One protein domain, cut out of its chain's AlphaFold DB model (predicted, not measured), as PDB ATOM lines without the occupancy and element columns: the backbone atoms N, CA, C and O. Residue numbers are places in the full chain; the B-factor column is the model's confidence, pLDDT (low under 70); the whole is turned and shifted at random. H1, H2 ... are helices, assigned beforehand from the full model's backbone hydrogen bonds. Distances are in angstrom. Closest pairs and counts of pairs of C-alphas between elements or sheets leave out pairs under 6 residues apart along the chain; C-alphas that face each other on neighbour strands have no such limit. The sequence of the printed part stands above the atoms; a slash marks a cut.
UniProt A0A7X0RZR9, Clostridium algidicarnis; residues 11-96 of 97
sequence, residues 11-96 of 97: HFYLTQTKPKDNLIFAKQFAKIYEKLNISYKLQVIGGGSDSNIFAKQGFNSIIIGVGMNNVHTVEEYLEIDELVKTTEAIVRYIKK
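This is residues 11 to 96 of the 97 residues of a protein of Clostridium algidicarnis (UniProt A0A7X0RZR9). Two helices, H1 and H3, meet at a steep angle through part of their lengths, while a third, short helix, H2, sits apart from both, and long loops make up much of the rest. The longest of these loops, residues 57 to 79, runs from H2 through the middle of the domain, out to a turn that folds back on itself near Val 74, and then into H3. The printed part has 86 residues with three named helices in the order H1, H2, H3 and no named strand; the class is all helix, though the helices hold 35 of the 86 residues, under half. The whole is compact, with a radius of gyration of the C-alphas of 13.7 A, and spans 34 by 34 by 19 A.

Start at His 11, whose C-alpha is at (1.983, 68.777, 85.076), and pass through residues 11 to 23, which hold no named element. Find C-alpha 24 at (16.339, 71.774, 83.430); from there H1, residues 24 to 35, runs 17.0 A from first to last C-alpha. After residues 36 to 49 you reach H2, residues 50 to 56, a short helix of 9.9 A. Residues 57 to 79 follow, and then H3, residues 80 to 95, the longest helix at 22.4 A; look for its last C-alpha, 95, at (14.375, 63.267, 67.744).

Look first at H1 and H3, which touch, with 6 pairs of C-alphas within 8 A. Their closest C-alphas are those of Ile 32 and Ala 89, 6.1 A apart. H1 touches H3 with residues 29 to 33 alone, and H3 touches H1 with residues 89 to 93 alone. They run opposite ways at a steep tilt of 64 degrees. H2 is apart from H1 and also apart from H3. In the stretch before H3, find residues 68 to 69, which pair with residues 77 to 78, antiparallel, as a short pairing. On the backbone, every O i to N i+4 pair of H2 and H3 is within hydrogen-bond range, and in H1 7 of 8 are.

The two C-alphas farthest apart are those of Asp 21 and Val 74, 39.2 A, and the first and last printed C-alphas, His 11 and Lys 96, are 21.2 A apart. The printed part has no cut. Both links are long: 14 residues from H1 to H2 and 23 from H2 to H3. The C-alphas of residues 57 to 79 lie 2 to 24 A from the mean of all C-alphas. The mean pLDDT of the printed part is 85.0; look to residues 11 to 19 for the low confidence, under 70.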
ATOM      1  N   HIS A  11       1.670  68.738  83.648       46.53
ATOM      2  CA  HIS A  11       1.983  68.777  85.076       46.53
ATOM      3  C   HIS A  11       3.401  68.299  85.383       46.53
ATOM      4  O   HIS A  11       3.611  67.176  85.828       46.53
ATOM      5  N   PHE A  12       4.392  69.171  85.251       50.97
ATOM      6  CA  PHE A  12       5.730  68.843  85.732       50.97
ATOM      7  C   PHE A  12       5.994  69.487  87.074       50.97
ATOM      8  O   PHE A  12       6.188  70.694  87.124       50.97
ATOM      9  N   TYR A  13       5.931  68.660  88.120       46.47
ATOM     10  CA  TYR A  13       6.868  68.478  89.235       46.47
ATOM     11  C   TYR A  13       6.223  67.491  90.224       46.47
ATOM     12  O   TYR A  13       5.303  67.829  90.957       46.47
ATOM     13  N   LEU A  14       6.738  66.266  90.316       52.84
ATOM     14  CA  LEU A  14       6.720  65.570  91.598       52.84
ATOM     15  C   LEU A  14       8.125  65.620  92.139       52.84
ATOM     16  O   LEU A  14       9.063  65.142  91.511       52.84
ATOM     17  N   THR A  15       8.254  66.207  93.317       50.28
ATOM     18  CA  THR A  15       8.628  65.449  94.507       50.28
ATOM     19  C   THR A  15       8.714  66.401  95.699       50.28
ATOM     20  O   THR A  15       9.078  67.564  95.561       50.28
ATOM     21  N   GLN A  16       8.472  65.893  96.910       51.81
ATOM     22  CA  GLN A  16       8.962  66.563  98.123       51.81
ATOM     23  C   GLN A  16      10.501  66.713  98.122       51.81
ATOM     24  O   GLN A  16      11.066  67.425  98.946       51.81
ATOM     25  N   THR A  17      11.200  66.035  97.207       58.53
ATOM     26  CA  THR A  17      12.630  66.208  96.980       58.53
ATOM     27  C   THR A  17      12.880  67.419  96.092       58.53
ATOM     28  O   THR A  17      12.445  67.493  94.948       58.53
ATOM     29  N   LYS A  18      13.610  68.395  96.630       66.94
ATOM     30  CA  LYS A  18      13.977  69.595  95.888       66.94
ATOM     31  C   LYS A  18      14.778  69.195  94.633       66.94
ATOM     32  O   LYS A  18      15.777  68.482  94.763       66.94
ATOM     33  N   PRO A  19      14.372  69.641  93.439       69.56
ATOM     34  CA  PRO A  19      15.104  69.357  92.216       69.56
ATOM     35  C   PRO A  19      16.524  69.918  92.297       69.56
ATOM     36  O   PRO A  19      16.732  71.048  92.745       69.56
ATOM     37  N   LYS A  20      17.501  69.116  91.868       74.00
ATOM     38  CA  LYS A  20      18.932  69.418  92.027       74.00
ATOM     39  C   LYS A  20      19.461  70.419  90.998       74.00
ATOM     40  O   LYS A  20      20.507  71.016  91.217       74.00
ATOM     41  N   ASP A  21      18.745  70.607  89.896       82.56
ATOM     42  CA  ASP A  21      19.257  71.238  88.680       82.56
ATOM     43  C   ASP A  21      18.410  72.430  88.208       82.56
ATOM     44  O   ASP A  21      18.449  72.801  87.041       82.56
ATOM     45  N   ASN A  22      17.609  73.034  89.093       81.94
ATOM     46  CA  ASN A  22      16.683  74.113  88.728       81.94
ATOM     47  C   ASN A  22      15.758  73.746  87.545       81.94
ATOM     48  O   ASN A  22      15.397  74.601  86.726       81.94
ATOM     49  N   LEU A  23      15.322  72.485  87.500       82.12
ATOM     50  CA  LEU A  23      14.243  72.024  86.633       82.12
ATOM     51  C   LEU A  23      14.606  71.979  85.150       82.12
ATOM     52  O   LEU A  23      13.742  72.201  84.298       82.12
ATOM     53  N   ILE A  24      15.873  71.726  84.821       87.38
ATOM     54  CA  ILE A  24      16.339  71.774  83.430       87.38
ATOM     55  C   ILE A  24      15.530  70.817  82.556       87.38
ATOM     56  O   ILE A  24      15.068  71.234  81.496       87.38
ATOM     57  N   PHE A  25      15.284  69.583  83.008       87.75
ATOM     58  CA  PHE A  25      14.554  68.606  82.196       87.75
ATOM     59  C   PHE A  25      13.099  69.031  81.918       87.75
ATOM     60  O   PHE A  25      12.656  69.026  80.772       87.75
ATOM     61  N   ALA A  26      12.380  69.510  82.937       86.94
ATOM     62  CA  ALA A  26      11.020  70.023  82.762       86.94
ATOM     63  C   ALA A  26      10.978  71.248  81.831       86.94
ATOM     64  O   ALA A  26      10.113  71.340  80.963       86.94
ATOM     65  N   LYS A  27      11.942  72.171  81.962       87.62
ATOM     66  CA  LYS A  27      12.066  73.351  81.089       87.62
ATOM     67  C   LYS A  27      12.409  72.980  79.645       87.62
ATOM     68  O   LYS A  27      11.958  73.654  78.726       87.62
ATOM     69  N   GLN A  28      13.202  71.933  79.424       90.56
ATOM     70  CA  GLN A  28      13.475  71.420  78.080       90.56
ATOM     71  C   GLN A  28      12.204  70.870  77.433       90.56
ATOM     72  O   GLN A  28      11.920  71.203  76.286       90.56
ATOM     73  N   PHE A  29      11.426  70.076  78.170       90.00
ATOM     74  CA  PHE A  29      10.183  69.514  77.651       90.00
ATOM     75  C   PHE A  29       9.113  70.594  77.415       90.00
ATOM     76  O   PHE A  29       8.435  70.578  76.391       90.00
ATOM     77  N   ALA A  30       9.025  71.599  78.295       89.06
ATOM     78  CA  ALA A  30       8.145  72.758  78.123       89.06
ATOM     79  C   ALA A  30       8.380  73.493  76.789       89.06
ATOM     80  O   ALA A  30       7.424  73.822  76.096       89.06
ATOM     81  N   LYS A  31       9.641  73.658  76.365       91.81
ATOM     82  CA  LYS A  31       9.971  74.262  75.061       91.81
ATOM     83  C   LYS A  31       9.438  73.465  73.868       91.81
ATOM     84  O   LYS A  31       9.169  74.047  72.822       91.81
ATOM     85  N   ILE A  32       9.301  72.144  73.991       93.56
ATOM     86  CA  ILE A  32       8.695  71.321  72.933       93.56
ATOM     87  C   ILE A  32       7.200  71.611  72.836       93.56
ATOM     88  O   ILE A  32       6.692  71.818  71.737       93.56
ATOM     89  N   TYR A  33       6.511  71.706  73.975       91.50
ATOM     90  CA  TYR A  33       5.110  72.118  73.998       91.50
ATOM     91  C   TYR A  33       4.909  73.532  73.433       91.50
ATOM     92  O   TYR A  33       3.991  73.731  72.640       91.50
ATOM     93  N   GLU A  34       5.806  74.480  73.731       91.44
ATOM     94  CA  GLU A  34       5.792  75.826  73.127       91.44
ATOM     95  C   GLU A  34       5.887  75.773  71.600       91.44
ATOM     96  O   GLU A  34       5.052  76.358  70.915       91.44
ATOM     97  N   LYS A  35       6.858  75.026  71.052       93.62
ATOM     98  CA  LYS A  35       7.019  74.857  69.595       93.62
ATOM     99  C   LYS A  35       5.780  74.255  68.925       93.62
ATOM    100  O   LYS A  35       5.528  74.518  67.753       93.62
ATOM    101  N   LEU A  36       5.043  73.423  69.656       91.00
ATOM    102  CA  LEU A  36       3.823  72.766  69.196       91.00
ATOM    103  C   LEU A  36       2.557  73.608  69.396       91.00
ATOM    104  O   LEU A  36       1.475  73.147  69.043       91.00
ATOM    105  N   ASN A  37       2.663  74.819  69.960       91.12
ATOM    106  CA  ASN A  37       1.517  75.625  70.395       91.12
ATOM    107  C   ASN A  37       0.566  74.852  71.324       91.12
ATOM    108  O   ASN A  37      -0.653  75.019  71.291       91.12
ATOM    109  N   ILE A  38       1.134  73.990  72.160       86.31
ATOM    110  CA  ILE A  38       0.408  73.241  73.171       86.31
ATOM    111  C   ILE A  38       0.519  73.989  74.499       86.31
ATOM    112  O   ILE A  38       1.616  74.255  74.992       86.31
ATOM    113  N   SER A  39      -0.626  74.306  75.104       83.38
ATOM    114  CA  SER A  39      -0.673  74.869  76.453       83.38
ATOM    115  C   SER A  39      -0.029  73.919  77.465       83.38
ATOM    116  O   SER A  39      -0.201  72.706  77.401       83.38
ATOM    117  N   TYR A  40       0.726  74.462  78.414       82.69
ATOM    118  CA  TYR A  40       1.393  73.671  79.441       82.69
ATOM    119  C   TYR A  40       1.423  74.429  80.770       82.69
ATOM    120  O   TYR A  40       1.308  75.654  80.804       82.69
ATOM    121  N   LYS A  41       1.597  73.705  81.883       81.44
ATOM    122  CA  LYS A  41       1.746  74.316  83.209       81.44
ATOM    123  C   LYS A  41       2.628  73.465  84.107       81.44
ATOM    124  O   LYS A  41       2.225  72.405  84.574       81.44
ATOM    125  N   LEU A  42       3.793  73.996  84.443       81.00
ATOM    126  CA  LEU A  42       4.655  73.395  85.450       81.00
ATOM    127  C   LEU A  42       3.964  73.484  86.817       81.00
ATOM    128  O   LEU A  42       3.603  74.572  87.267       81.00
ATOM    129  N   GLN A  43       3.750  72.345  87.466       78.31
ATOM    130  CA  GLN A  43       2.993  72.269  88.708       78.31
ATOM    131  C   GLN A  43       3.571  71.207  89.627       78.31
ATOM    132  O   GLN A  43       3.737  70.061  89.226       78.31
ATOM    133  N   VAL A  44       3.775  71.581  90.891       74.06
ATOM    134  CA  VAL A  44       4.052  70.614  91.950       74.06
ATOM    135  C   VAL A  44       2.760  69.893  92.313       74.06
ATOM    136  O   VAL A  44       1.808  70.528  92.765       74.06
ATOM    137  N   ILE A  45       2.721  68.583  92.101       72.81
ATOM    138  CA  ILE A  45       1.628  67.723  92.564       72.81
ATOM    139  C   ILE A  45       2.014  66.996  93.868       72.81
ATOM    140  O   ILE A  45       3.173  66.992  94.285       72.81
ATOM    141  N   GLY A  46       1.021  66.470  94.586       70.94
ATOM    142  CA  GLY A  46       1.225  65.650  95.787       70.94
ATOM    143  C   GLY A  46       1.226  64.151  95.467       70.94
ATOM    144  O   GLY A  46       1.010  63.756  94.326       70.94
ATOM    145  N   GLY A  47       1.425  63.311  96.486       80.12
ATOM    146  CA  GLY A  47       1.340  61.850  96.353       80.12
ATOM    147  C   GLY A  47       2.663  61.154  96.010       80.12
ATOM    148  O   GLY A  47       3.749  61.711  96.203       80.12
ATOM    149  N   GLY A  48       2.558  59.899  95.562       81.25
ATOM    150  CA  GLY A  48       3.687  59.029  95.233       81.25
ATOM    151  C   GLY A  48       3.608  58.481  93.808       81.25
ATOM    152  O   GLY A  48       2.538  58.111  93.338       81.25
ATOM    153  N   SER A  49       4.755  58.432  93.139       82.81
ATOM    154  CA  SER A  49       4.970  57.889  91.795       82.81
ATOM    155  C   SER A  49       6.389  57.319  91.701       82.81
ATOM    156  O   SER A  49       7.263  57.695  92.489       82.81
ATOM    157  N   ASP A  50       6.668  56.496  90.690       89.12
ATOM    158  CA  ASP A  50       8.029  56.055  90.349       89.12
ATOM    159  C   ASP A  50       8.977  57.237  90.108       89.12
ATOM    160  O   ASP A  50      10.167  57.164  90.421       89.12
ATOM    161  N   SER A  51       8.441  58.388  89.679       85.62
ATOM    162  CA  SER A  51       9.215  59.628  89.579       85.62
ATOM    163  C   SER A  51       9.858  60.026  90.913       85.62
ATOM    164  O   SER A  51      10.951  60.596  90.926       85.62
ATOM    165  N   ASN A  52       9.227  59.709  92.052       85.25
ATOM    166  CA  ASN A  52       9.818  59.946  93.365       85.25
ATOM    167  C   ASN A  52      11.023  59.045  93.639       85.25
ATOM    168  O   ASN A  52      11.975  59.479  94.288       85.25
ATOM    169  N   ILE A  53      10.984  57.802  93.164       88.50
ATOM    170  CA  ILE A  53      12.072  56.837  93.323       88.50
ATOM    171  C   ILE A  53      13.259  57.266  92.454       88.50
ATOM    172  O   ILE A  53      14.373  57.382  92.967       88.50
ATOM    173  N   PHE A  54      13.014  57.612  91.187       88.56
ATOM    174  CA  PHE A  54      14.054  58.106  90.281       88.56
ATOM    175  C   PHE A  54      14.719  59.389  90.793       88.56
ATOM    176  O   PHE A  54      15.949  59.481  90.816       88.56
ATOM    177  N   ALA A  55      13.936  60.347  91.300       84.81
ATOM    178  CA  ALA A  55      14.477  61.573  91.889       84.81
ATOM    179  C   ALA A  55      15.376  61.292  93.109       84.81
ATOM    180  O   ALA A  55      16.460  61.872  93.235       84.81
ATOM    181  N   LYS A  56      14.979  60.355  93.987       85.56
ATOM    182  CA  LYS A  56      15.800  59.918  95.133       85.56
ATOM    183  C   LYS A  56      17.115  59.267  94.700       85.56
ATOM    184  O   LYS A  56      18.126  59.462  95.370       85.56
ATOM    185  N   GLN A  57      17.119  58.555  93.576       89.75
ATOM    186  CA  GLN A  57      18.325  57.968  92.982       89.75
ATOM    187  C   GLN A  57      19.209  58.994  92.250       89.75
ATOM    188  O   GLN A  57      20.314  58.666  91.830       89.75
ATOM    189  N   GLY A  58      18.772  60.252  92.145       85.50
ATOM    190  CA  GLY A  58      19.543  61.336  91.540       85.50
ATOM    191  C   GLY A  58      19.265  61.570  90.059       85.50
ATOM    192  O   GLY A  58      19.947  62.401  89.464       85.50
ATOM    193  N   PHE A  59      18.263  60.907  89.482       86.12
ATOM    194  CA  PHE A  59      17.814  61.195  88.125       86.12
ATOM    195  C   PHE A  59      16.918  62.433  88.090       86.12
ATOM    196  O   PHE A  59      16.104  62.668  88.985       86.12
ATOM    197  N   ASN A  60      17.017  63.187  87.000       84.25
ATOM    198  CA  ASN A  60      16.001  64.168  86.658       84.25
ATOM    199  C   ASN A  60      14.760  63.426  86.168       84.25
ATOM    200  O   ASN A  60      14.782  62.820  85.102       84.25
ATOM    201  N   SER A  61      13.687  63.479  86.951       85.25
ATOM    202  CA  SER A  61      12.437  62.787  86.651       85.25
ATOM    203  C   SER A  61      11.270  63.763  86.682       85.25
ATOM    204  O   SER A  61      11.177  64.612  87.571       85.25
ATOM    205  N   ILE A  62      10.394  63.649  85.689       85.81
ATOM    206  CA  ILE A  62       9.220  64.499  85.498       85.81
ATOM    207  C   ILE A  62       8.027  63.609  85.121       85.81
ATOM    208  O   ILE A  62       8.221  62.537  84.556       85.81
ATOM    209  N   ILE A  63       6.801  64.043  85.416       85.88
ATOM    210  CA  ILE A  63       5.573  63.311  85.064       85.88
ATOM    211  C   ILE A  63       4.844  64.045  83.956       85.88
ATOM    212  O   ILE A  63       4.531  65.216  84.111       85.88
ATOM    213  N   ILE A  64       4.558  63.364  82.851       88.25
ATOM    214  CA  ILE A  64       3.816  63.941  81.729       88.25
ATOM    215  C   ILE A  64       2.356  63.491  81.830       88.25
ATOM    216  O   ILE A  64       2.084  62.295  81.904       88.25
ATOM    217  N   GLY A  65       1.415  64.437  81.817       86.25
ATOM    218  CA  GLY A  65      -0.007  64.118  81.684       86.25
ATOM    219  C   GLY A  65      -0.339  63.634  80.268       86.25
ATOM    220  O   GLY A  65       0.126  64.214  79.287       86.25
ATOM    221  N   VAL A  66      -1.155  62.583  80.163       88.81
ATOM    222  CA  VAL A  66      -1.559  61.966  78.881       88.81
ATOM    223  C   VAL A  66      -3.076  62.010  78.640       88.81
ATOM    224  O   VAL A  66      -3.591  61.239  77.841       88.81
ATOM    225  N   GLY A  67      -3.799  62.888  79.344       88.31
ATOM    226  CA  GLY A  67      -5.249  63.061  79.180       88.31
ATOM    227  C   GLY A  67      -6.136  62.084  79.942       88.31
ATOM    228  O   GLY A  67      -7.307  61.936  79.600       88.31
ATOM    229  N   MET A  68      -5.605  61.420  80.972       90.06
ATOM    230  CA  MET A  68      -6.404  60.563  81.852       90.06
ATOM    231  C   MET A  68      -7.318  61.388  82.765       90.06
ATOM    232  O   MET A  68      -6.900  62.401  83.329       90.06
ATOM    233  N   ASN A  69      -8.544  60.912  82.961       91.25
ATOM    234  CA  ASN A  69      -9.558  61.506  83.824       91.25
ATOM    235  C   ASN A  69     -10.202  60.425  84.703       91.25
ATOM    236  O   ASN A  69     -10.308  59.274  84.289       91.25
ATOM    237  N   ASN A  70     -10.643  60.807  85.908       93.31
ATOM    238  CA  ASN A  70     -11.279  59.914  86.891       93.31
ATOM    239  C   ASN A  70     -10.497  58.610  87.152       93.31
ATOM    240  O   ASN A  70     -11.090  57.541  87.293       93.31
ATOM    241  N   VAL A  71      -9.165  58.703  87.200       90.69
ATOM    242  CA  VAL A  71      -8.279  57.548  87.404       90.69
ATOM    243  C   VAL A  71      -8.641  56.773  88.672       90.69
ATOM    244  O   VAL A  71      -8.961  57.377  89.697       90.69
ATOM    245  N   HIS A  72      -8.571  55.441  88.601       94.00
ATOM    246  CA  HIS A  72      -8.959  54.518  89.677       94.00
ATOM    247  C   HIS A  72     -10.460  54.504  90.008       94.00
ATOM    248  O   HIS A  72     -10.852  54.160  91.126       94.00
ATOM    249  N   THR A  73     -11.312  54.849  89.043       97.75
ATOM    250  CA  THR A  73     -12.772  54.724  89.161       97.75
ATOM    251  C   THR A  73     -13.341  53.914  87.994       97.75
ATOM    252  O   THR A  73     -12.649  53.655  87.015       97.75
ATOM    253  N   VAL A  74     -14.615  53.523  88.073       97.75
ATOM    254  CA  VAL A  74     -15.316  52.873  86.944       97.75
ATOM    255  C   VAL A  74     -15.639  53.838  85.797       97.75
ATOM    256  O   VAL A  74     -15.979  53.395  84.709       97.75
ATOM    257  N   GLU A  75     -15.487  55.142  86.038       98.19
ATOM    258  CA  GLU A  75     -15.690  56.225  85.069       98.19
ATOM    259  C   GLU A  75     -14.354  56.729  84.497       98.19
ATOM    260  O   GLU A  75     -14.265  57.862  84.017       98.19
ATOM    261  N   GLU A  76     -13.285  55.934  84.625       96.94
ATOM    262  CA  GLU A  76     -11.963  56.258  84.096       96.94
ATOM    263  C   GLU A  76     -11.992  56.309  82.565       96.94
ATOM    264  O   GLU A  76     -12.437  55.377  81.896       96.94
ATOM    265  N   TYR A  77     -11.485  57.406  82.005       95.12
ATOM    266  CA  TYR A  77     -11.361  57.573  80.560       95.12
ATOM    267  C   TYR A  77     -10.124  58.391  80.198       95.12
ATOM    268  O   TYR A  77      -9.489  59.028  81.044       95.12
ATOM    269  N   LEU A  78      -9.791  58.380  78.909       92.62
ATOM    270  CA  LEU A  78      -8.663  59.109  78.353       92.62
ATOM    271  C   LEU A  78      -9.097  59.921  77.128       92.62
ATOM    272  O   LEU A  78      -9.797  59.419  76.251       92.62
ATOM    273  N   GLU A  79      -8.646  61.172  77.068       93.69
ATOM    274  CA  GLU A  79      -8.824  62.056  75.915       93.69
ATOM    275  C   GLU A  79      -7.794  61.708  74.832       93.69
ATOM    276  O   GLU A  79      -6.596  61.958  74.983       93.69
ATOM    277  N   ILE A  80      -8.253  61.131  73.718       93.94
ATOM    278  CA  ILE A  80      -7.370  60.654  72.640       93.94
ATOM    279  C   ILE A  80      -6.530  61.793  72.050       93.94
ATOM    280  O   ILE A  80      -5.335  61.615  71.815       93.94
ATOM    281  N   ASP A  81      -7.114  62.978  71.875       91.00
ATOM    282  CA  ASP A  81      -6.401  64.141  71.341       91.00
ATOM    283  C   ASP A  81      -5.237  64.578  72.242       91.00
ATOM    284  O   ASP A  81      -4.193  65.003  71.743       91.00
ATOM    285  N   GLU A  82      -5.382  64.467  73.566       89.06
ATOM    286  CA  GLU A  82      -4.291  64.766  74.497       89.06
ATOM    287  C   GLU A  82      -3.182  63.715  74.415       89.06
ATOM    288  O   GLU A  82      -2.001  64.069  74.380       89.06
ATOM    289  N   LEU A  83      -3.542  62.434  74.312       90.69
ATOM    290  CA  LEU A  83      -2.571  61.357  74.129       90.69
ATOM    291  C   LEU A  83      -1.774  61.528  72.831       90.69
ATOM    292  O   LEU A  83      -0.550  61.382  72.846       90.69
ATOM    293  N   VAL A  84      -2.431  61.875  71.721       94.62
ATOM    294  CA  VAL A  84      -1.765  62.117  70.431       94.62
ATOM    295  C   VAL A  84      -0.811  63.311  70.526       94.62
ATOM    296  O   VAL A  84       0.356  63.186  70.151       94.62
ATOM    297  N   LYS A  85      -1.256  64.436  71.102       91.88
ATOM    298  CA  LYS A  85      -0.420  65.635  71.303       91.88
ATOM    299  C   LYS A  85       0.794  65.358  72.191       91.88
ATOM    300  O   LYS A  85       1.909  65.768  71.867       91.88
ATOM    301  N   THR A  86       0.606  64.640  73.297       91.12
ATOM    302  CA  THR A  86       1.713  64.262  74.183       91.12
ATOM    303  C   THR A  86       2.662  63.275  73.504       91.12
ATOM    304  O   THR A  86       3.878  63.413  73.637       91.12
ATOM    305  N   THR A  87       2.148  62.333  72.710       94.31
ATOM    306  CA  THR A  87       2.982  61.416  71.917       94.31
ATOM    307  C   THR A  87       3.842  62.183  70.914       94.31
ATOM    308  O   THR A  87       5.045  61.939  70.828       94.31
ATOM    309  N   GLU A  88       3.268  63.159  70.204       95.06
ATOM    310  CA  GLU A  88       4.021  64.025  69.292       95.06
ATOM    311  C   GLU A  88       5.134  64.792  70.022       95.06
ATOM    312  O   GLU A  88       6.276  64.812  69.556       95.06
ATOM    313  N   ALA A  89       4.836  65.370  71.191       93.31
ATOM    314  CA  ALA A  89       5.829  66.070  72.004       93.31
ATOM    315  C   ALA A  89       6.984  65.146  72.433       93.31
ATOM    316  O   ALA A  89       8.153  65.517  72.313       93.31
ATOM    317  N   ILE A  90       6.680  63.918  72.870       94.19
ATOM    318  CA  ILE A  90       7.694  62.915  73.234       94.19
ATOM    319  C   ILE A  90       8.566  62.564  72.024       94.19
ATOM    320  O   ILE A  90       9.793  62.564  72.127       94.19
ATOM    321  N   VAL A  91       7.954  62.303  70.866       96.31
ATOM    322  CA  VAL A  91       8.683  61.962  69.635       96.31
ATOM    323  C   VAL A  91       9.620  63.097  69.221       96.31
ATOM    324  O   VAL A  91      10.784  62.833  68.918       96.31
ATOM    325  N   ARG A  92       9.159  64.353  69.250       95.25
ATOM    326  CA  ARG A  92       9.994  65.522  68.928       95.25
ATOM    327  C   ARG A  92      11.141  65.701  69.916       95.25
ATOM    328  O   ARG A  92      12.271  65.935  69.495       95.25
ATOM    329  N   TYR A  93      10.888  65.505  71.211       93.56
ATOM    330  CA  TYR A  93      11.940  65.547  72.226       93.56
ATOM    331  C   TYR A  93      13.035  64.499  71.965       93.56
ATOM    332  O   TYR A  93      14.220  64.828  72.007       93.56
ATOM    333  N   ILE A  94      12.652  63.256  71.647       95.62
ATOM    334  CA  ILE A  94      13.596  62.162  71.359       95.62
ATOM    335  C   ILE A  94      14.393  62.438  70.078       95.62
ATOM    336  O   ILE A  94      15.607  62.230  70.055       95.62
ATOM    337  N   LYS A  95      13.730  62.925  69.022       95.69
ATOM    338  CA  LYS A  95      14.375  63.267  67.744       95.69
ATOM    339  C   LYS A  95      15.248  64.522  67.815       95.69
ATOM    340  O   LYS A  95      16.181  64.636  67.028       95.69
ATOM    341  N   LYS A  96      15.006  65.388  68.807       88.25
ATOM    342  CA  LYS A  96      15.624  66.715  68.979       88.25
ATOM    343  C   LYS A  96      15.219  67.719  67.889       88.25
ATOM    344  O   LYS A  96      16.027  68.569  67.512       88.25
TER     345      LYS A  96